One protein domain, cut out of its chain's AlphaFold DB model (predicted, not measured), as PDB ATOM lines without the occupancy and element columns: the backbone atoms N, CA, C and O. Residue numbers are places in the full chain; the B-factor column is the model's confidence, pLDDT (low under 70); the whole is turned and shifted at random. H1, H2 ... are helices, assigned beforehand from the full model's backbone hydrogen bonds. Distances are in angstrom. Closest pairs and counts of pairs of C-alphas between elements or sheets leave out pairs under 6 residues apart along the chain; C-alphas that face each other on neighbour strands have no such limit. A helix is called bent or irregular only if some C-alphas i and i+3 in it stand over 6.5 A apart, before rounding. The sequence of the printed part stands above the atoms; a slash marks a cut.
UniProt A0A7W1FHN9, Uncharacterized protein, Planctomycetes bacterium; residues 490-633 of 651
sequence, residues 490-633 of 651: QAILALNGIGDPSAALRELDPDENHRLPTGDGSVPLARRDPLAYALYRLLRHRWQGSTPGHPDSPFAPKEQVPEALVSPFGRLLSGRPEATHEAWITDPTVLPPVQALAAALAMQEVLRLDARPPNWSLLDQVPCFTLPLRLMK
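AT A GLANCE: This is residues 490 to 633 of the 651 residues of an uncharacterized protein of Planctomycetes bacterium (UniProt A0A7W1FHN9). Two long helices, H4 and H7, pack together at a slant to make the core, and shorter helices and loops surround them. The H1 and H2 hairpin packs on H4, H6 packs on H7, H9 packs on H1, and H5 packs on the short H3. The printed part has 144 residues with nine named helices, H1 to H9 in order, and no named strand; the class is all helix, though the helices hold only 66 residues. The whole is compact, with a radius of gyration of the C-alphas of 14.4 A, and rounded, spanning 38 by 35 by 32 A.

HOW THE PARTS SIT: H1, residues 490 to 495, and H2, residues 501 to 508, form a helical hairpin: they touch, opposite ways at a steep tilt of 41 degrees, closest at the C-alphas of Ala 491 and Ala 504, 5.2 A apart. H3, residues 525 to 528, touches H4, residues 530 to 543, only at the corner by their link, with C-alphas 526 and 533 closest at 4.1 A. H4 is the hub, touching four helices. H2 touches it at a shallow tilt of 18 degrees, opposite ways, with C-alphas 505 and 536 closest at 6.1 A. H5, residues 563 to 569, touches H3, with C-alphas 564 and 528 closest at 6.2 A. H7, residues 593 to 607, touches H4 with 20 pairs of C-alphas within 8 A, the same way at a steep tilt of 38 degrees; C-alphas 531 and 599 are closest, at 4.8 A. H6, residues 579 to 582, touches residues 596 to 601 of H7 alone, with C-alphas 580 and 600 closest at 5.4 A. H8, residues 618 to 621, and H9, residues 629 to 632, only just touch, with 3 pairs of C-alphas within 8 A, closest at C-alphas 619 and 630, 5.8 A. H9 touches H1, with C-alphas 632 and 492 closest at 5.8 A. The helix packing is mostly crossed, at steep tilts. In H1, H2, H4 and H7 every O i to N i+4 pair is within hydrogen-bond range; in H5 1 of 3 is, beside 1 of 4 O i to N i+3 pairs, and H3, H6, H8 and H9 are too short for an O i to N i+4 pair.

IN THESE COORDINATES: H1 begins at C-alpha 490, (27.412, -16.909, -29.695). H4 runs 19.9 A from C-alpha 530, (40.078, -20.642, -38.650), to C-alpha 543. H7, the longest helix by residues, runs 20.9 A to C-alpha 607, (44.291, -31.902, -29.506). H2 measures 10.6 A. H5 measures 9.9 A and is only just irregular: C-alphas 564 and 567 are 6.6 A apart. H9 ends at C-alpha 632, (36.782, -18.780, -23.893).

THE WHOLE: The two C-alphas farthest apart, those of Asp 520 and Ala 611, are 42.7 A apart. The printed part has no cut. The links H2 to H3, 16 residues, and H4 to H5, 19 residues, are long. Mean pLDDT of the printed part is 83.0; residues 512 to 521 and 545 to 560 are under 70.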
ATOM      1  N   GLN A 490      28.356 -15.895 -30.181       97.31
ATOM      2  CA  GLN A 490      27.412 -16.909 -29.695       97.31
ATOM      3  C   GLN A 490      28.123 -18.196 -29.273       97.31
ATOM      4  O   GLN A 490      27.850 -18.720 -28.195       97.31
ATOM      5  N   ALA A 491      29.080 -18.675 -30.071       97.25
ATOM      6  CA  ALA A 491      29.879 -19.844 -29.713       97.25
ATOM      7  C   ALA A 491      30.733 -19.607 -28.456       97.25
ATOM      8  O   ALA A 491      30.814 -20.476 -27.588       97.25
ATOM      9  N   ILE A 492      31.320 -18.415 -28.314       97.81
ATOM     10  CA  ILE A 492      32.079 -18.019 -27.119       97.81
ATOM     11  C   ILE A 492      31.178 -17.957 -25.873       97.81
ATOM     12  O   ILE A 492      31.574 -18.423 -24.806       97.81
ATOM     13  N   LEU A 493      29.962 -17.419 -25.996       97.06
ATOM     14  CA  LEU A 493      28.977 -17.402 -24.914       97.06
ATOM     15  C   LEU A 493      28.550 -18.828 -24.530       97.06
ATOM     16  O   LEU A 493      28.531 -19.158 -23.343       97.06
ATOM     17  N   ALA A 494      28.305 -19.701 -25.512       95.50
ATOM     18  CA  ALA A 494      27.947 -21.098 -25.273       95.50
ATOM     19  C   ALA A 494      29.063 -21.874 -24.551       95.50
ATOM     20  O   ALA A 494      28.776 -22.640 -23.631       95.50
ATOM     21  N   LEU A 495      30.337 -21.620 -24.887       93.81
ATOM     22  CA  LEU A 495      31.497 -22.158 -24.156       93.81
ATOM     23  C   LEU A 495      31.517 -21.748 -22.677       93.81
ATOM     24  O   LEU A 495      32.081 -22.468 -21.854       93.81
ATOM     25  N   ASN A 496      30.909 -20.609 -22.344       92.38
ATOM     26  CA  ASN A 496      30.773 -20.093 -20.985       92.38
ATOM     27  C   ASN A 496      29.435 -20.495 -20.321       92.38
ATOM     28  O   ASN A 496      29.087 -19.991 -19.256       92.38
ATOM     29  N   GLY A 497      28.661 -21.397 -20.938       92.38
ATOM     30  CA  GLY A 497      27.363 -21.847 -20.425       92.38
ATOM     31  C   GLY A 497      26.224 -20.839 -20.621       92.38
ATOM     32  O   GLY A 497      25.226 -20.881 -19.898       92.38
ATOM     33  N   ILE A 498      26.365 -19.910 -21.572       94.38
ATOM     34  CA  ILE A 498      25.362 -18.899 -21.915       94.38
ATOM     35  C   ILE A 498      24.777 -19.222 -23.298       94.38
ATOM     36  O   ILE A 498      25.435 -19.034 -24.316       94.38
ATOM     37  N   GLY A 499      23.520 -19.671 -23.336       92.75
ATOM     38  CA  GLY A 499      22.832 -20.090 -24.566       92.75
ATOM     39  C   GLY A 499      22.816 -21.608 -24.762       92.75
ATOM     40  O   GLY A 499      23.147 -22.355 -23.846       92.75
ATOM     41  N   ASP A 500      22.388 -22.062 -25.944       92.75
ATOM     42  CA  ASP A 500      22.352 -23.483 -26.321       92.75
ATOM     43  C   ASP A 500      23.606 -23.854 -27.142       92.75
ATOM     44  O   ASP A 500      23.750 -23.372 -28.273       92.75
ATOM     45  N   PRO A 501      24.499 -24.722 -26.623       92.12
ATOM     46  CA  PRO A 501      25.655 -25.226 -27.364       92.12
ATOM     47  C   PRO A 501      25.292 -25.881 -28.701       92.12
ATOM     48  O   PRO A 501      26.022 -25.718 -29.675       92.12
ATOM     49  N   SER A 502      24.153 -26.572 -28.780       90.88
ATOM     50  CA  SER A 502      23.706 -27.261 -30.000       90.88
ATOM     51  C   SER A 502      23.309 -26.267 -31.089       90.88
ATOM     52  O   SER A 502      23.589 -26.472 -32.269       90.88
ATOM     53  N   ALA A 503      22.643 -25.171 -30.713       91.81
ATOM     54  CA  ALA A 503      22.359 -24.066 -31.622       91.81
ATOM     55  C   ALA A 503      23.656 -23.409 -32.112       91.81
ATOM     56  O   ALA A 503      23.834 -23.264 -33.315       91.81
ATOM     57  N   ALA A 504      24.594 -23.103 -31.210       93.31
ATOM     58  CA  ALA A 504      25.872 -22.496 -31.587       93.31
ATOM     59  C   ALA A 504      26.709 -23.388 -32.526       93.31
ATOM     60  O   ALA A 504      27.329 -22.883 -33.461       93.31
ATOM     61  N   LEU A 505      26.703 -24.713 -32.325       91.75
ATOM     62  CA  LEU A 505      27.346 -25.655 -33.246       91.75
ATOM     63  C   LEU A 505      26.716 -25.618 -34.640       91.75
ATOM     64  O   LEU A 505      27.459 -25.562 -35.615       91.75
ATOM     65  N   ARG A 506      25.380 -25.585 -34.733       90.25
ATOM     66  CA  ARG A 506      24.657 -25.498 -36.015       90.25
ATOM     67  C   ARG A 506      24.904 -24.186 -36.757       90.25
ATOM     68  O   ARG A 506      24.965 -24.193 -37.979       90.25
ATOM     69  N   GLU A 507      25.063 -23.079 -36.036       91.25
ATOM     70  CA  GLU A 507      25.410 -21.783 -36.637       91.25
ATOM     71  C   GLU A 507      26.843 -21.768 -37.200       91.25
ATOM     72  O   GLU A 507      27.117 -21.133 -38.218       91.25
ATOM     73  N   LEU A 508      27.777 -22.483 -36.562       91.62
ATOM     74  CA  LEU A 508      29.155 -22.619 -37.047       91.62
ATOM     75  C   LEU A 508      29.261 -23.589 -38.233       91.62
ATOM     76  O   LEU A 508      29.940 -23.280 -39.221       91.62
ATOM     77  N   ASP A 509      28.609 -24.749 -38.124       89.06
ATOM     78  CA  ASP A 509      28.454 -25.737 -39.190       89.06
ATOM     79  C   ASP A 509      27.110 -26.484 -39.059       89.06
ATOM     80  O   ASP A 509      26.939 -27.289 -38.139       89.06
ATOM     81  N   PRO A 510      26.146 -26.248 -39.966       79.69
ATOM     82  CA  PRO A 510      24.824 -26.858 -39.875       79.69
ATOM     83  C   PRO A 510      24.793 -28.339 -40.268       79.69
ATOM     84  O   PRO A 510      23.801 -29.006 -39.975       79.69
ATOM     85  N   ASP A 511      25.836 -28.867 -40.920       72.88
ATOM     86  CA  ASP A 511      25.922 -30.278 -41.311       72.88
ATOM     87  C   ASP A 511      27.043 -30.989 -40.542       72.88
ATOM     88  O   ASP A 511      28.220 -30.880 -40.882       72.88
ATOM     89  N   GLU A 512      26.661 -31.793 -39.545       63.91
ATOM     90  CA  GLU A 512      27.588 -32.598 -38.738       63.91
ATOM     91  C   GLU A 512      28.425 -33.592 -39.562       63.91
ATOM     92  O   GLU A 512      29.476 -34.039 -39.102       63.91
ATOM     93  N   ASN A 513      27.985 -33.950 -40.775       60.66
ATOM     94  CA  ASN A 513      28.703 -34.877 -41.647       60.66
ATOM     95  C   ASN A 513      29.671 -34.189 -42.617       60.66
ATOM     96  O   ASN A 513      30.382 -34.891 -43.340       60.66
ATOM     97  N   HIS A 514      29.712 -32.855 -42.647       64.75
ATOM     98  CA  HIS A 514      30.583 -32.058 -43.517       64.75
ATOM     99  C   HIS A 514      30.361 -32.245 -45.032       64.75
ATOM    100  O   HIS A 514      31.280 -32.029 -45.822       64.75
ATOM    101  N   ARG A 515      29.171 -32.679 -45.476       58.66
ATOM    102  CA  ARG A 515      28.935 -33.172 -46.849       58.66
ATOM    103  C   ARG A 515      28.375 -32.142 -47.817       58.66
ATOM    104  O   ARG A 515      28.605 -32.294 -49.014       58.66
ATOM    105  N   LEU A 516      27.642 -31.128 -47.353       55.81
ATOM    106  CA  LEU A 516      26.975 -30.176 -48.252       55.81
ATOM    107  C   LEU A 516      27.308 -28.707 -47.920       55.81
ATOM    108  O   LEU A 516      27.593 -28.395 -46.758       55.81
ATOM    109  N   PRO A 517      27.310 -27.801 -48.925       61.59
ATOM    110  CA  PRO A 517      27.116 -26.366 -48.707       61.59
ATOM    111  C   PRO A 517      25.788 -26.123 -47.975       61.59
ATOM    112  O   PRO A 517      24.902 -26.983 -47.991       61.59
ATOM    113  N   THR A 518      25.614 -24.957 -47.357       60.19
ATOM    114  CA  THR A 518      24.306 -24.570 -46.804       60.19
ATOM    115  C   THR A 518      23.235 -24.541 -47.898       60.19
ATOM    116  O   THR A 518      23.542 -24.507 -49.089       60.19
ATOM    117  N   GLY A 519      21.954 -24.549 -47.513       57.66
ATOM    118  CA  GLY A 519      20.832 -24.564 -48.466       57.66
ATOM    119  C   GLY A 519      20.812 -23.400 -49.475       57.66
ATOM    120  O   GLY A 519      20.115 -23.489 -50.479       57.66
ATOM    121  N   ASP A 520      21.592 -22.341 -49.232       64.81
ATOM    122  CA  ASP A 520      21.810 -21.180 -50.107       64.81
ATOM    123  C   ASP A 520      23.105 -21.253 -50.951       64.81
ATOM    124  O   ASP A 520      23.429 -20.317 -51.680       64.81
ATOM    125  N   GLY A 521      23.861 -22.352 -50.861       68.12
ATOM    126  CA  GLY A 521      25.132 -22.558 -51.555       68.12
ATOM    127  C   GLY A 521      26.356 -21.939 -50.871       68.12
ATOM    128  O   GLY A 521      27.460 -22.059 -51.407       68.12
ATOM    129  N   SER A 522      26.209 -21.292 -49.709       78.38
ATOM    130  CA  SER A 522      27.351 -20.731 -48.983       78.38
ATOM    131  C   SER A 522      28.164 -21.804 -48.234       78.38
ATOM    132  O   SER A 522      27.712 -22.913 -47.941       78.38
ATOM    133  N   VAL A 523      29.446 -21.514 -47.999       81.75
ATOM    134  CA  VAL A 523      30.333 -22.406 -47.240       81.75
ATOM    135  C   VAL A 523      30.178 -22.079 -45.751       81.75
ATOM    136  O   VAL A 523      30.373 -20.909 -45.393       81.75
ATOM    137  N   PRO A 524      29.874 -23.068 -44.883       88.00
ATOM    138  CA  PRO A 524      29.756 -22.851 -43.445       88.00
ATOM    139  C   PRO A 524      30.975 -22.151 -42.848       88.00
ATOM    140  O   PRO A 524      32.109 -22.351 -43.296       88.00
ATOM    141  N   LEU A 525      30.754 -21.334 -41.815       90.88
ATOM    142  CA  LEU A 525      31.808 -20.492 -41.255       90.88
ATOM    143  C   LEU A 525      32.976 -21.333 -40.720       90.88
ATOM    144  O   LEU A 525      34.124 -21.021 -41.028       90.88
ATOM    145  N   ALA A 526      32.699 -22.451 -40.039       91.00
ATOM    146  CA  ALA A 526      33.725 -23.367 -39.534       91.00
ATOM    147  C   ALA A 526      34.611 -23.993 -40.627       91.00
ATOM    148  O   ALA A 526      35.679 -24.512 -40.319       91.00
ATOM    149  N   ARG A 527      34.211 -23.945 -41.905       88.62
ATOM    150  CA  ARG A 527      34.991 -24.506 -43.021       88.62
ATOM    151  C   ARG A 527      35.862 -23.483 -43.749       88.62
ATOM    152  O   ARG A 527      36.700 -23.875 -44.556       88.62
ATOM    153  N   ARG A 528      35.674 -22.189 -43.476       90.69
ATOM    154  CA  ARG A 528      36.388 -21.083 -44.144       90.69
ATOM    155  C   ARG A 528      37.045 -20.088 -43.192       90.69
ATOM    156  O   ARG A 528      37.891 -19.318 -43.632       90.69
ATOM    157  N   ASP A 529      36.675 -20.104 -41.914       93.56
ATOM    158  CA  ASP A 529      37.246 -19.250 -40.880       93.56
ATOM    159  C   ASP A 529      37.980 -20.094 -39.818       93.56
ATOM    160  O   ASP A 529      37.378 -20.986 -39.209       93.56
ATOM    161  N   PRO A 530      39.276 -19.837 -39.570       94.56
ATOM    162  CA  PRO A 530      40.078 -20.642 -38.650       94.56
ATOM    163  C   PRO A 530      39.651 -20.507 -37.181       94.56
ATOM    164  O   PRO A 530      39.747 -21.483 -36.436       94.56
ATOM    165  N   LEU A 531      39.153 -19.343 -36.746       96.75
ATOM    166  CA  LEU A 531      38.646 -19.184 -35.381       96.75
ATOM    167  C   LEU A 531      37.297 -19.892 -35.225       96.75
ATOM    168  O   LEU A 531      37.084 -20.563 -34.217       96.75
ATOM    169  N   ALA A 532      36.416 -19.807 -36.222       96.19
ATOM    170  CA  ALA A 532      35.155 -20.548 -36.222       96.19
ATOM    171  C   ALA A 532      35.384 -22.061 -36.154       96.19
ATOM    172  O   ALA A 532      34.742 -22.742 -35.355       96.19
ATOM    173  N   TYR A 533      36.337 -22.577 -36.939       94.50
ATOM    174  CA  TYR A 533      36.744 -23.980 -36.883       94.50
ATOM    175  C   TYR A 533      37.214 -24.371 -35.478       94.50
ATOM    176  O   TYR A 533      36.737 -25.350 -34.901       94.50
ATOM    177  N   ALA A 534      38.121 -23.583 -34.897       95.62
ATOM    178  CA  ALA A 534      38.660 -23.857 -33.573       95.62
ATOM    179  C   ALA A 534      37.576 -23.806 -32.478       95.62
ATOM    180  O   ALA A 534      37.554 -24.665 -31.598       95.62
ATOM    181  N   LEU A 535      36.638 -22.852 -32.556       96.69
ATOM    182  CA  LEU A 535      35.489 -22.760 -31.649       96.69
ATOM    183  C   LEU A 535      34.539 -23.948 -31.800       96.69
ATOM    184  O   LEU A 535      34.115 -24.498 -30.787       96.69
ATOM    185  N   TYR A 536      34.246 -24.379 -33.030       93.94
ATOM    186  CA  TYR A 536      33.425 -25.563 -33.293       93.94
ATOM    187  C   TYR A 536      34.024 -26.802 -32.614       93.94
ATOM    188  O   TYR A 536      33.346 -27.504 -31.858       93.94
ATOM    189  N   ARG A 537      35.330 -27.032 -32.811       90.94
ATOM    190  CA  ARG A 537      36.050 -28.158 -32.199       90.94
ATOM    191  C   ARG A 537      36.093 -28.053 -30.674       90.94
ATOM    192  O   ARG A 537      35.852 -29.050 -29.993       90.94
ATOM    193  N   LEU A 538      36.362 -26.863 -30.135       93.62
ATOM    194  CA  LEU A 538      36.430 -26.623 -28.693       93.62
ATOM    195  C   LEU A 538      35.071 -26.821 -28.012       93.62
ATOM    196  O   LEU A 538      34.996 -27.444 -26.954       93.62
ATOM    197  N   LEU A 539      33.993 -26.331 -28.627       92.31
ATOM    198  CA  LEU A 539      32.639 -26.456 -28.098       92.31
ATOM    199  C   LEU A 539      32.206 -27.924 -28.062       92.31
ATOM    200  O   LEU A 539      31.715 -28.375 -27.030       92.31
ATOM    201  N   ARG A 540      32.494 -28.705 -29.114       89.00
ATOM    202  CA  ARG A 540      32.289 -30.165 -29.087       89.00
ATOM    203  C   ARG A 540      33.133 -30.845 -28.014       89.00
ATOM    204  O   ARG A 540      32.584 -31.636 -27.253       89.00
ATOM    205  N   HIS A 541      34.424 -30.506 -27.911       87.00
ATOM    206  CA  HIS A 541      35.329 -31.082 -26.908       87.00
ATOM    207  C   HIS A 541      34.789 -30.910 -25.483       87.00
ATOM    208  O   HIS A 541      34.713 -31.881 -24.730       87.00
ATOM    209  N   ARG A 542      34.390 -29.684 -25.124       89.94
ATOM    210  CA  ARG A 542      33.919 -29.362 -23.772       89.94
ATOM    211  C   ARG A 542      32.499 -29.853 -23.497       89.94
ATOM    212  O   ARG A 542      32.222 -30.268 -22.378       89.94
ATOM    213  N   TRP A 543      31.606 -29.822 -24.488       85.19
ATOM    214  CA  TRP A 543      30.204 -30.206 -24.300       85.19
ATOM    215  C   TRP A 543      29.997 -31.724 -24.265       85.19
ATOM    216  O   TRP A 543      29.240 -32.220 -23.436       85.19
ATOM    217  N   GLN A 544      30.701 -32.476 -25.118       78.31
ATOM    218  CA  GLN A 544      30.562 -33.936 -25.214       78.31
ATOM    219  C   GLN A 544      31.427 -34.693 -24.187       78.31
ATOM    220  O   GLN A 544      31.453 -35.921 -24.195       78.31
ATOM    221  N   GLY A 545      32.141 -33.982 -23.301       63.66
ATOM    222  CA  GLY A 545      32.897 -34.573 -22.188       63.66
ATOM    223  C   GLY A 545      34.016 -35.529 -22.615       63.66
ATOM    224  O   GLY A 545      34.332 -36.469 -21.889       63.66
ATOM    225  N   SER A 546      34.591 -35.339 -23.804       54.53
ATOM    226  CA  SER A 546      35.440 -36.354 -24.429       54.53
ATOM    227  C   SER A 546      36.787 -36.521 -23.720       54.53
ATOM    228  O   SER A 546      37.628 -35.617 -23.715       54.53
ATOM    229  N   THR A 547      37.032 -37.718 -23.184       47.69
ATOM    230  CA  THR A 547      38.359 -38.188 -22.771       47.69
ATOM    231  C   THR A 547      39.219 -38.455 -24.016       47.69
ATOM    232  O   THR A 547      38.755 -39.141 -24.932       47.69
ATOM    233  N   PRO A 548      40.470 -37.954 -24.089       46.88
ATOM    234  CA  PRO A 548      41.357 -38.240 -25.217       46.88
ATOM    235  C   PRO A 548      41.565 -39.758 -25.374       46.88
ATOM    236  O   PRO A 548      42.002 -40.411 -24.429       46.88
ATOM    237  N   GLY A 549      41.257 -40.318 -26.552       46.56
ATOM    238  CA  GLY A 549      41.552 -41.720 -26.898       46.56
ATOM    239  C   GLY A 549      40.369 -42.697 -26.968       46.56
ATOM    240  O   GLY A 549      40.593 -43.875 -27.242       46.56
ATOM    241  N   HIS A 550      39.120 -42.261 -26.771       42.69
ATOM    242  CA  HIS A 550      37.957 -43.138 -26.983       42.69
ATOM    243  C   HIS A 550      37.731 -43.387 -28.498       42.69
ATOM    244  O   HIS A 550      37.804 -42.435 -29.271       42.69
ATOM    245  N   PRO A 551      37.432 -44.612 -28.975       41.38
ATOM    246  CA  PRO A 551      37.096 -44.864 -30.387       41.38
ATOM    247  C   PRO A 551      35.885 -44.073 -30.921       41.38
ATOM    248  O   PRO A 551      35.857 -43.765 -32.110       41.38
ATOM    249  N   ASP A 552      34.955 -43.676 -30.044       43.47
ATOM    250  CA  ASP A 552      33.829 -42.770 -30.347       43.47
ATOM    251  C   ASP A 552      34.140 -41.302 -30.015       43.47
ATOM    252  O   ASP A 552      33.263 -40.437 -30.001       43.47
ATOM    253  N   SER A 553      35.405 -40.993 -29.725       45.41
ATOM    254  CA  SER A 553      35.839 -39.626 -29.488       45.41
ATOM    255  C   SER A 553      35.658 -38.813 -30.776       45.41
ATOM    256  O   SER A 553      36.081 -39.268 -31.844       45.41
ATOM    257  N   PRO A 554      35.193 -37.552 -30.701       45.66
ATOM    258  CA  PRO A 554      35.159 -36.612 -31.834       45.66
ATOM    259  C   PRO A 554      36.564 -36.252 -32.384       45.66
ATOM    260  O   PRO A 554      36.733 -35.311 -33.156       45.66
ATOM    261  N   PHE A 555      37.598 -36.999 -31.977       49.53
ATOM    262  CA  PHE A 555      39.001 -36.880 -32.372       49.53
ATOM    263  C   PHE A 555      39.465 -38.040 -33.256       49.53
ATOM    264  O   PHE A 555      40.664 -38.182 -33.489       49.53
ATOM    265  N   ALA A 556      38.545 -38.867 -33.771       45.28
ATOM    266  CA  ALA A 556      38.889 -39.800 -34.835       45.28
ATOM    267  C   ALA A 556      39.568 -39.034 -35.999       45.28
ATOM    268  O   ALA A 556      39.130 -37.927 -36.326       45.28
ATOM    269  N   PRO A 557      40.565 -39.619 -36.693       46.69
ATOM    270  CA  PRO A 557      41.254 -39.034 -37.860       46.69
ATOM    271  C   PRO A 557      40.355 -38.587 -39.037       46.69
ATOM    272  O   PRO A 557      40.866 -38.172 -40.075       46.69
ATOM    273  N   LYS A 558      39.028 -38.723 -38.909       42.91
ATOM    274  CA  LYS A 558      38.013 -38.414 -39.920       42.91
ATOM    275  C   LYS A 558      37.707 -36.918 -40.056       42.91
ATOM    276  O   LYS A 558      37.376 -36.504 -41.159       42.91
ATOM    277  N   GLU A 559      37.848 -36.101 -39.008       58.53
ATOM    278  CA  GLU A 559      37.684 -34.637 -39.119       58.53
ATOM    279  C   GLU A 559      39.041 -33.965 -39.360       58.53
ATOM    280  O   GLU A 559      39.650 -33.367 -38.464       58.53
ATOM    281  N   GLN A 560      39.542 -34.115 -40.587       68.75
ATOM    282  CA  GLN A 560      40.708 -33.373 -41.063       68.75
ATOM    283  C   GLN A 560      40.387 -31.872 -41.114       68.75
ATOM    284  O   GLN A 560      39.232 -31.475 -41.283       68.75
ATOM    285  N   VAL A 561      41.407 -31.026 -40.941       78.62
ATOM    286  CA  VAL A 561      41.266 -29.580 -41.165       78.62
ATOM    287  C   VAL A 561      40.717 -29.378 -42.586       78.62
ATOM    288  O   VAL A 561      41.290 -29.953 -43.514       78.62
ATOM    289  N   PRO A 562      39.625 -28.610 -42.772       83.44
ATOM    290  CA  PRO A 562      39.055 -28.351 -44.090       83.44
ATOM    291  C   PRO A 562      40.130 -27.883 -45.071       83.44
ATOM    292  O   PRO A 562      40.944 -27.034 -44.717       83.44
ATOM    293  N   GLU A 563      40.126 -28.399 -46.303       81.31
ATOM    294  CA  GLU A 563      41.175 -28.130 -47.302       81.31
ATOM    295  C   GLU A 563      41.424 -26.623 -47.509       81.31
ATOM    296  O   GLU A 563      42.571 -26.177 -47.563       81.31
ATOM    297  N   ALA A 564      40.353 -25.822 -47.487       84.38
ATOM    298  CA  ALA A 564      40.407 -24.361 -47.577       84.38
ATOM    299  C   ALA A 564      41.210 -23.689 -46.442       84.38
ATOM    300  O   ALA A 564      41.759 -22.605 -46.632       84.38
ATOM    301  N   LEU A 565      41.299 -24.324 -45.270       86.81
ATOM    302  CA  LEU A 565      42.048 -23.848 -44.105       86.81
ATOM    303  C   LEU A 565      43.458 -24.448 -44.018       86.81
ATOM    304  O   LEU A 565      44.313 -23.874 -43.345       86.81
ATOM    305  N   VAL A 566      43.732 -25.569 -44.698       83.31
ATOM    306  CA  VAL A 566      45.041 -26.245 -44.646       83.31
ATOM    307  C   VAL A 566      46.149 -25.342 -45.183       83.31
ATOM    308  O   VAL A 566      47.161 -25.150 -44.510       83.31
ATOM    309  N   SER A 567      45.949 -24.771 -46.374       79.69
ATOM    310  CA  SER A 567      46.971 -23.979 -47.071       79.69
ATOM    311  C   SER A 567      47.331 -22.658 -46.351       79.69
ATOM    312  O   SER A 567      48.525 -22.387 -46.213       79.69
ATOM    313  N   PRO A 568      46.375 -21.871 -45.802       84.06
ATOM    314  CA  PRO A 568      46.716 -20.652 -45.055       84.06
ATOM    315  C   PRO A 568      46.929 -20.839 -43.540       84.06
ATOM    316  O   PRO A 568      47.683 -20.073 -42.947       84.06
ATOM    317  N   PHE A 569      46.293 -21.825 -42.891       91.38
ATOM    318  CA  PHE A 569      46.229 -21.901 -41.419       91.38
ATOM    319  C   PHE A 569      46.615 -23.260 -40.828       91.38
ATOM    320  O   PHE A 569      46.506 -23.445 -39.616       91.38
ATOM    321  N   GLY A 570      47.106 -24.215 -41.625       88.38
ATOM    322  CA  GLY A 570      47.430 -25.560 -41.136       88.38
ATOM    323  C   GLY A 570      48.399 -25.573 -39.943       88.38
ATOM    324  O   GLY A 570      48.232 -26.367 -39.019       88.38
ATOM    325  N   ARG A 571      49.373 -24.652 -39.908       90.25
ATOM    326  CA  ARG A 571      50.292 -24.512 -38.762       90.25
ATOM    327  C   ARG A 571      49.606 -23.920 -37.529       90.25
ATOM    328  O   ARG A 571      49.780 -24.453 -36.434       90.25
ATOM    329  N   LEU A 572      48.788 -22.884 -37.719       91.75
ATOM    330  CA  LEU A 572      47.996 -22.234 -36.667       91.75
ATOM    331  C   LEU A 572      47.004 -23.209 -36.008       91.75
ATOM    332  O   LEU A 572      46.800 -23.178 -34.799       91.75
ATOM    333  N   LEU A 573      46.405 -24.104 -36.795       92.31
ATOM    334  CA  LEU A 573      45.395 -25.062 -36.335       92.31
ATOM    335  C   LEU A 573      45.980 -26.423 -35.925       92.31
ATOM    336  O   LEU A 573      45.233 -27.350 -35.623       92.31
ATOM    337  N   SER A 574      47.308 -26.560 -35.890       90.06
ATOM    338  CA  SER A 574      47.985 -27.836 -35.616       90.06
ATOM    339  C   SER A 574      47.844 -28.339 -34.173       90.06
ATOM    340  O   SER A 574      48.152 -29.497 -33.904       90.06
ATOM    341  N   GLY A 575      47.442 -27.467 -33.239       86.31
ATOM    342  CA  GLY A 575      47.383 -27.749 -31.799       86.31
ATOM    343  C   GLY A 575      48.741 -27.964 -31.134       86.31
ATOM    344  O   GLY A 575      48.792 -28.377 -29.978       86.31
ATOM    345  N   ARG A 576      49.846 -27.692 -31.838       88.50
ATOM    346  CA  ARG A 576      51.187 -27.719 -31.250       88.50
ATOM    347  C   ARG A 576      51.472 -26.430 -30.470       88.50
ATOM    348  O   ARG A 576      50.880 -25.393 -30.790       88.50
ATOM    349  N   PRO A 577      52.390 -26.441 -29.487       83.50
ATOM    350  CA  PRO A 577      52.802 -25.235 -28.767       83.50
ATOM    351  C   PRO A 577      53.204 -24.083 -29.699       83.50
ATOM    352  O   PRO A 577      52.774 -22.945 -29.498       83.50
ATOM    353  N   GLU A 578      53.922 -24.382 -30.787       85.06
ATOM    354  CA  GLU A 578      54.425 -23.392 -31.748       85.06
ATOM    355  C   GLU A 578      53.313 -22.714 -32.564       85.06
ATOM    356  O   GLU A 578      53.536 -21.652 -33.143       85.06
ATOM    357  N   ALA A 579      52.096 -23.268 -32.591       87.69
ATOM    358  CA  ALA A 579      50.961 -22.679 -33.306       87.69
ATOM    359  C   ALA A 579      50.593 -21.279 -32.785       87.69
ATOM    360  O   ALA A 579      50.156 -20.416 -33.542       87.69
ATOM    361  N   THR A 580      50.826 -21.025 -31.497       86.06
ATOM    362  CA  THR A 580      50.636 -19.700 -30.883       86.06
ATOM    363  C   THR A 580      51.591 -18.642 -31.436       86.06
ATOM    364  O   THR A 580      51.307 -17.450 -31.334       86.06
ATOM    365  N   HIS A 581      52.700 -19.056 -32.054       84.50
ATOM    366  CA  HIS A 581      53.603 -18.148 -32.740       84.50
ATOM    367  C   HIS A 581      53.045 -17.699 -34.101       84.50
ATOM    368  O   HIS A 581      53.095 -16.516 -34.437       84.50
ATOM    369  N   GLU A 582      52.445 -18.624 -34.853       86.81
ATOM    370  CA  GLU A 582      51.831 -18.355 -36.166       86.81
ATOM    371  C   GLU A 582      50.723 -17.288 -36.085       86.81
ATOM    372  O   GLU A 582      50.472 -16.567 -37.054       86.81
ATOM    373  N   ALA A 583      50.118 -17.111 -34.903       85.25
ATOM    374  CA  ALA A 583      49.135 -16.066 -34.628       85.25
ATOM    375  C   ALA A 583      49.636 -14.642 -34.923       85.25
ATOM    376  O   ALA A 583      48.839 -13.760 -35.229       85.25
ATOM    377  N   TRP A 584      50.949 -14.412 -34.845       83.06
ATOM    378  CA  TRP A 584      51.551 -13.091 -35.032       83.06
ATOM    379  C   TRP A 584      52.138 -12.859 -36.426       83.06
ATOM    380  O   TRP A 584      52.439 -11.718 -36.770       83.06
ATOM    381  N   ILE A 585      52.317 -13.926 -37.207       81.56
ATOM    382  CA  ILE A 585      52.820 -13.867 -38.589       81.56
ATOM    383  C   ILE A 585      51.659 -13.850 -39.589       81.56
ATOM    384  O   ILE A 585      51.795 -13.311 -40.687       81.56
ATOM    385  N   THR A 586      50.512 -14.415 -39.200       80.69
ATOM    386  CA  THR A 586      49.283 -14.390 -39.996       80.69
ATOM    387  C   THR A 586      48.936 -12.955 -40.394       80.69
ATOM    388  O   THR A 586      49.026 -12.041 -39.572       80.69
ATOM    389  N   ASP A 587      48.538 -12.759 -41.654       81.25
ATOM    390  CA  ASP A 587      48.138 -11.447 -42.156       81.25
ATOM    391  C   ASP A 587      47.009 -10.870 -41.276       81.25
ATOM    392  O   ASP A 587      45.916 -11.450 -41.225       81.25
ATOM    393  N   PRO A 588      47.241  -9.733 -40.588       77.62
ATOM    394  CA  PRO A 588      46.267  -9.156 -39.668       77.62
ATOM    395  C   PRO A 588      44.991  -8.675 -40.370       77.62
ATOM    396  O   PRO A 588      43.989  -8.449 -39.696       77.62
ATOM    397  N   THR A 589      45.012  -8.513 -41.699       79.94
ATOM    398  CA  THR A 589      43.820  -8.184 -42.496       79.94
ATOM    399  C   THR A 589      42.921  -9.394 -42.741       79.94
ATOM    400  O   THR A 589      41.731  -9.221 -42.991       79.94
ATOM    401  N   VAL A 590      43.465 -10.611 -42.636       84.25
ATOM    402  CA  VAL A 590      42.721 -11.863 -42.812       84.25
ATOM    403  C   VAL A 590      42.215 -12.382 -41.469       84.25
ATOM    404  O   VAL A 590      41.045 -12.732 -41.336       84.25
ATOM    405  N   LEU A 591      43.090 -12.425 -40.461       88.19
ATOM    406  CA  LEU A 591      42.744 -12.855 -39.110       88.19
ATOM    407  C   LEU A 591      43.508 -12.002 -38.094       88.19
ATOM    408  O   LEU A 591      44.731 -12.121 -38.002       88.19
ATOM    409  N   PRO A 592      42.819 -11.169 -37.291       89.50
ATOM    410  CA  PRO A 592      43.481 -10.354 -36.285       89.50
ATOM    411  C   PRO A 592      44.320 -11.216 -35.327       89.50
ATOM    412  O   PRO A 592      43.829 -12.254 -34.873       89.50
ATOM    413  N   PRO A 593      45.535 -10.792 -34.931       88.94
ATOM    414  CA  PRO A 593      46.454 -11.656 -34.184       88.94
ATOM    415  C   PRO A 593      45.885 -12.241 -32.886       88.94
ATOM    416  O   PRO A 593      46.167 -13.378 -32.524       88.94
ATOM    417  N   VAL A 594      45.021 -11.495 -32.191       91.81
ATOM    418  CA  VAL A 594      44.378 -11.963 -30.949       91.81
ATOM    419  C   VAL A 594      43.338 -13.055 -31.221       91.81
ATOM    420  O   VAL A 594      43.194 -13.987 -30.435       91.81
ATOM    421  N   GLN A 595      42.636 -12.971 -32.355       94.62
ATOM    422  CA  GLN A 595      41.716 -14.014 -32.814       94.62
ATOM    423  C   GLN A 595      42.489 -15.266 -33.248       94.62
ATOM    424  O   GLN A 595      42.091 -16.379 -32.913       94.62
ATOM    425  N   ALA A 596      43.630 -15.088 -33.921       93.69
ATOM    426  CA  ALA A 596      44.530 -16.179 -34.280       93.69
ATOM    427  C   ALA A 596      45.096 -16.889 -33.038       93.69
ATOM    428  O   ALA A 596      45.085 -18.116 -32.960       93.69
ATOM    429  N   LEU A 597      45.508 -16.122 -32.025       94.06
ATOM    430  CA  LEU A 597      45.971 -16.652 -30.743       94.06
ATOM    431  C   LEU A 597      44.877 -17.476 -30.053       94.06
ATOM    432  O   LEU A 597      45.148 -18.579 -29.583       94.06
ATOM    433  N   ALA A 598      43.638 -16.980 -30.029       96.19
ATOM    434  CA  ALA A 598      42.506 -17.719 -29.477       96.19
ATOM    435  C   ALA A 598      42.235 -19.033 -30.231       96.19
ATOM    436  O   ALA A 598      41.972 -20.051 -29.590       96.19
ATOM    437  N   ALA A 599      42.357 -19.040 -31.563       96.50
ATOM    438  CA  ALA A 599      42.229 -20.254 -32.369       96.50
ATOM    439  C   ALA A 599      43.330 -21.280 -32.042       96.50
ATOM    440  O   ALA A 599      43.034 -22.458 -31.839       96.50
ATOM    441  N   ALA A 600      44.584 -20.834 -31.917       94.56
ATOM    442  CA  ALA A 600      45.706 -21.698 -31.549       94.56
ATOM    443  C   ALA A 600      45.529 -22.312 -30.149       94.56
ATOM    444  O   ALA A 600      45.691 -23.522 -29.987       94.56
ATOM    445  N   LEU A 601      45.140 -21.507 -29.151       95.31
ATOM    446  CA  LEU A 601      44.888 -21.974 -27.781       95.31
ATOM    447  C   LEU A 601      43.725 -22.973 -27.717       95.31
ATOM    448  O   LEU A 601      43.825 -24.000 -27.046       95.31
ATOM    449  N   ALA A 602      42.646 -22.710 -28.458       95.12
ATOM    450  CA  ALA A 602      41.521 -23.631 -28.576       95.12
ATOM    451  C   ALA A 602      41.958 -24.981 -29.166       95.12
ATOM    452  O   ALA A 602      41.649 -26.027 -28.601       95.12
ATOM    453  N   MET A 603      42.738 -24.977 -30.252       93.62
ATOM    454  CA  MET A 603      43.220 -26.215 -30.874       93.62
ATOM    455  C   MET A 603      44.234 -26.973 -30.010       93.62
ATOM    456  O   MET A 603      44.241 -28.203 -30.030       93.62
ATOM    457  N   GLN A 604      45.054 -26.275 -29.220       92.00
ATOM    458  CA  GLN A 604      45.926 -26.904 -28.223       92.00
ATOM    459  C   GLN A 604      45.118 -27.641 -27.148       92.00
ATOM    460  O   GLN A 604      45.453 -28.773 -26.804       92.00
ATOM    461  N   GLU A 605      44.027 -27.040 -26.655       91.88
ATOM    462  CA  GLU A 605      43.136 -27.705 -25.695       91.88
ATOM    463  C   GLU A 605      42.471 -28.948 -26.288       91.88
ATOM    464  O   GLU A 605      42.386 -29.982 -25.628       91.88
ATOM    465  N   VAL A 606      42.002 -28.828 -27.530       89.69
ATOM    466  CA  VAL A 606      41.286 -29.880 -28.252       89.69
ATOM    467  C   VAL A 606      42.193 -31.076 -28.528       89.69
ATOM    468  O   VAL A 606      41.793 -32.215 -28.300       89.69
ATOM    469  N   LEU A 607      43.405 -30.834 -29.038       86.00
ATOM    470  CA  LEU A 607      44.291 -31.902 -29.506       86.00
ATOM    471  C   LEU A 607      45.198 -32.471 -28.408       86.00
ATOM    472  O   LEU A 607      45.651 -33.603 -28.553       86.00
ATOM    473  N   ARG A 608      45.459 -31.716 -27.325       82.38
ATOM    474  CA  ARG A 608      46.296 -32.118 -26.171       82.38
ATOM    475  C   ARG A 608      47.576 -32.865 -26.559       82.38
ATOM    476  O   ARG A 608      47.923 -33.883 -25.966       82.38
ATOM    477  N   LEU A 609      48.272 -32.363 -27.579       76.44
ATOM    478  CA  LEU A 609      49.508 -32.978 -28.074       76.44
ATOM    479  C   LEU A 609      50.680 -32.815 -27.094       76.44
ATOM    480  O   LEU A 609      51.672 -33.529 -27.210       76.44
ATOM    481  N   ASP A 610      50.561 -31.885 -26.148       71.81
ATOM    482  CA  ASP A 610      51.527 -31.625 -25.084       71.81
ATOM    483  C   ASP A 610      50.873 -31.870 -23.709       71.81
ATOM    484  O   ASP A 610      49.663 -31.715 -23.536       71.81
ATOM    485  N   ALA A 611      51.681 -32.244 -22.717       74.25
ATOM    486  CA  ALA A 611      51.249 -32.454 -21.337       74.25
ATOM    487  C   ALA A 611      50.906 -31.136 -20.622       74.25
ATOM    488  O   ALA A 611      50.218 -31.138 -19.598       74.25
ATOM    489  N   ARG A 612      51.404 -30.003 -21.134       81.12
ATOM    490  CA  ARG A 612      51.120 -28.679 -20.574       81.12
ATOM    491  C   ARG A 612      49.759 -28.168 -21.054       81.12
ATOM    492  O   ARG A 612      49.502 -28.182 -22.256       81.12
ATOM    493  N   PRO A 613      48.897 -27.672 -20.148       84.94
ATOM    494  CA  PRO A 613      47.646 -27.053 -20.555       84.94
ATOM    495  C   PRO A 613      47.912 -25.761 -21.348       84.94
ATOM    496  O   PRO A 613      48.907 -25.077 -21.088       84.94
ATOM    497  N   PRO A 614      47.016 -25.390 -22.279       90.00
ATOM    498  CA  PRO A 614      47.114 -24.127 -23.001       90.00
ATOM    499  C   PRO A 614      47.092 -22.943 -22.032       90.00
ATOM    500  O   PRO A 614      46.289 -22.886 -21.093       90.00
ATOM    501  N   ASN A 615      47.962 -21.963 -22.275       91.69
ATOM    502  CA  ASN A 615      48.060 -20.773 -21.438       91.69
ATOM    503  C   ASN A 615      46.961 -19.751 -21.788       91.69
ATOM    504  O   ASN A 615      47.199 -18.742 -22.453       91.69
ATOM    505  N   TRP A 616      45.744 -19.989 -21.298       92.94
ATOM    506  CA  TRP A 616      44.601 -19.093 -21.510       92.94
ATOM    507  C   TRP A 616      44.794 -17.676 -20.940       92.94
ATOM    508  O   TRP A 616      44.113 -16.754 -21.384       92.94
ATOM    509  N   SER A 617      45.737 -17.468 -20.008       92.00
ATOM    510  CA  SER A 617      46.027 -16.133 -19.454       92.00
ATOM    511  C   SER A 617      46.579 -15.150 -20.493       92.00
ATOM    512  O   SER A 617      46.549 -13.939 -20.279       92.00
ATOM    513  N   LEU A 618      47.047 -15.638 -21.647       91.00
ATOM    514  CA  LEU A 618      47.482 -14.781 -22.749       91.00
ATOM    515  C   LEU A 618      46.324 -13.941 -23.319       91.00
ATOM    516  O   LEU A 618      46.543 -12.802 -23.724       91.00
ATOM    517  N   LEU A 619      45.084 -14.450 -23.291       92.31
ATOM    518  CA  LEU A 619      43.896 -13.690 -23.715       92.31
ATOM    519  C   LEU A 619      43.482 -12.609 -22.703       92.31
ATOM    520  O   LEU A 619      42.759 -11.672 -23.048       92.31
ATOM    521  N   ASP A 620      43.944 -12.713 -21.455       89.88
ATOM    522  CA  ASP A 620      43.748 -11.668 -20.449       89.88
ATOM    523  C   ASP A 620      44.702 -10.490 -20.711       89.88
ATOM    524  O   ASP A 620      44.309  -9.331 -20.556       89.88
ATOM    525  N   GLN A 621      45.916 -10.788 -21.180       89.56
ATOM    526  CA  GLN A 621      46.985  -9.816 -21.421       89.56
ATOM    527  C   GLN A 621      46.875  -9.103 -22.774       89.56
ATOM    528  O   GLN A 621      47.342  -7.976 -22.906       89.56
ATOM    529  N   VAL A 622      46.258  -9.731 -23.783       89.31
ATOM    530  CA  VAL A 622      46.117  -9.136 -25.117       89.31
ATOM    531  C   VAL A 622      44.656  -8.751 -25.377       89.31
ATOM    532  O   VAL A 622      43.797  -9.628 -25.492       89.31
ATOM    533  N   PRO A 623      44.337  -7.452 -25.492       91.12
ATOM    534  CA  PRO A 623      42.965  -6.995 -25.663       91.12
ATOM    535  C   PRO A 623      42.417  -7.380 -27.041       91.12
ATOM    536  O   PRO A 623      43.038  -7.133 -28.072       91.12
ATOM    537  N   CYS A 624      41.204  -7.928 -27.061       93.56
ATOM    538  CA  CYS A 624      40.397  -8.051 -28.269       93.56
ATOM    539  C   CYS A 624      39.216  -7.087 -28.182       93.56
ATOM    540  O   CYS A 624      38.415  -7.176 -27.247       93.56
ATOM    541  N   PHE A 625      39.111  -6.176 -29.151       94.81
ATOM    542  CA  PHE A 625      38.044  -5.175 -29.181       94.81
ATOM    543  C   PHE A 625      36.786  -5.656 -29.906       94.81
ATOM    544  O   PHE A 625      35.720  -5.110 -29.659       94.81
ATOM    545  N   THR A 626      36.873  -6.689 -30.747       95.31
ATOM    546  CA  THR A 626      35.753  -7.133 -31.596       95.31
ATOM    547  C   THR A 626      35.010  -8.359 -31.066       95.31
ATOM    548  O   THR A 626      33.860  -8.574 -31.428       95.31
ATOM    549  N   LEU A 627      35.636  -9.166 -30.200       96.50
ATOM    550  CA  LEU A 627      35.052 -10.390 -29.636       96.50
ATOM    551  C   LEU A 627      35.347 -10.510 -28.130       96.50
ATOM    552  O   LEU A 627      36.407 -10.072 -27.670       96.50
ATOM    553  N   PRO A 628      34.456 -11.135 -27.337       96.38
ATOM    554  CA  PRO A 628      34.658 -11.338 -25.904       96.38
ATOM    555  C   PRO A 628      35.564 -12.555 -25.617       96.38
ATOM    556  O   PRO A 628      35.210 -13.433 -24.835       96.38
ATOM    557  N   LEU A 629      36.751 -12.622 -26.237       96.12
ATOM    558  CA  LEU A 629      37.625 -13.814 -26.228       96.12
ATOM    559  C   LEU A 629      38.030 -14.300 -24.824       96.12
ATOM    560  O   LEU A 629      38.291 -15.485 -24.643       96.12
ATOM    561  N   ARG A 630      38.026 -13.426 -23.809       93.06
ATOM    562  CA  ARG A 630      38.289 -13.811 -22.408       93.06
ATOM    563  C   ARG A 630      37.296 -14.850 -21.872       93.06
ATOM    564  O   ARG A 630      37.660 -15.651 -21.019       93.06
ATOM    565  N   LEU A 631      36.073 -14.889 -22.405       94.31
ATOM    566  CA  LEU A 631      35.051 -15.869 -22.020       94.31
ATOM    567  C   LEU A 631      35.347 -17.290 -22.536       94.31
ATOM    568  O   LEU A 631      34.704 -18.237 -22.091       94.31
ATOM    569  N   MET A 632      36.328 -17.460 -23.434       94.81
ATOM    570  CA  MET A 632      36.782 -18.780 -23.893       94.81
ATOM    571  C   MET A 632      37.577 -19.541 -22.828       94.81
ATOM    572  O   MET A 632      37.709 -20.766 -22.921       94.81
ATOM    573  N   LYS A 633      38.120 -18.842 -21.825       91.88
ATOM    574  CA  LYS A 633      38.859 -19.457 -20.720       91.88
ATOM    575  C   LYS A 633      37.958 -20.474 -20.005       91.88
ATOM    576  O   LYS A 633      36.793 -20.161 -19.751       91.88
TER     577      LYS A 633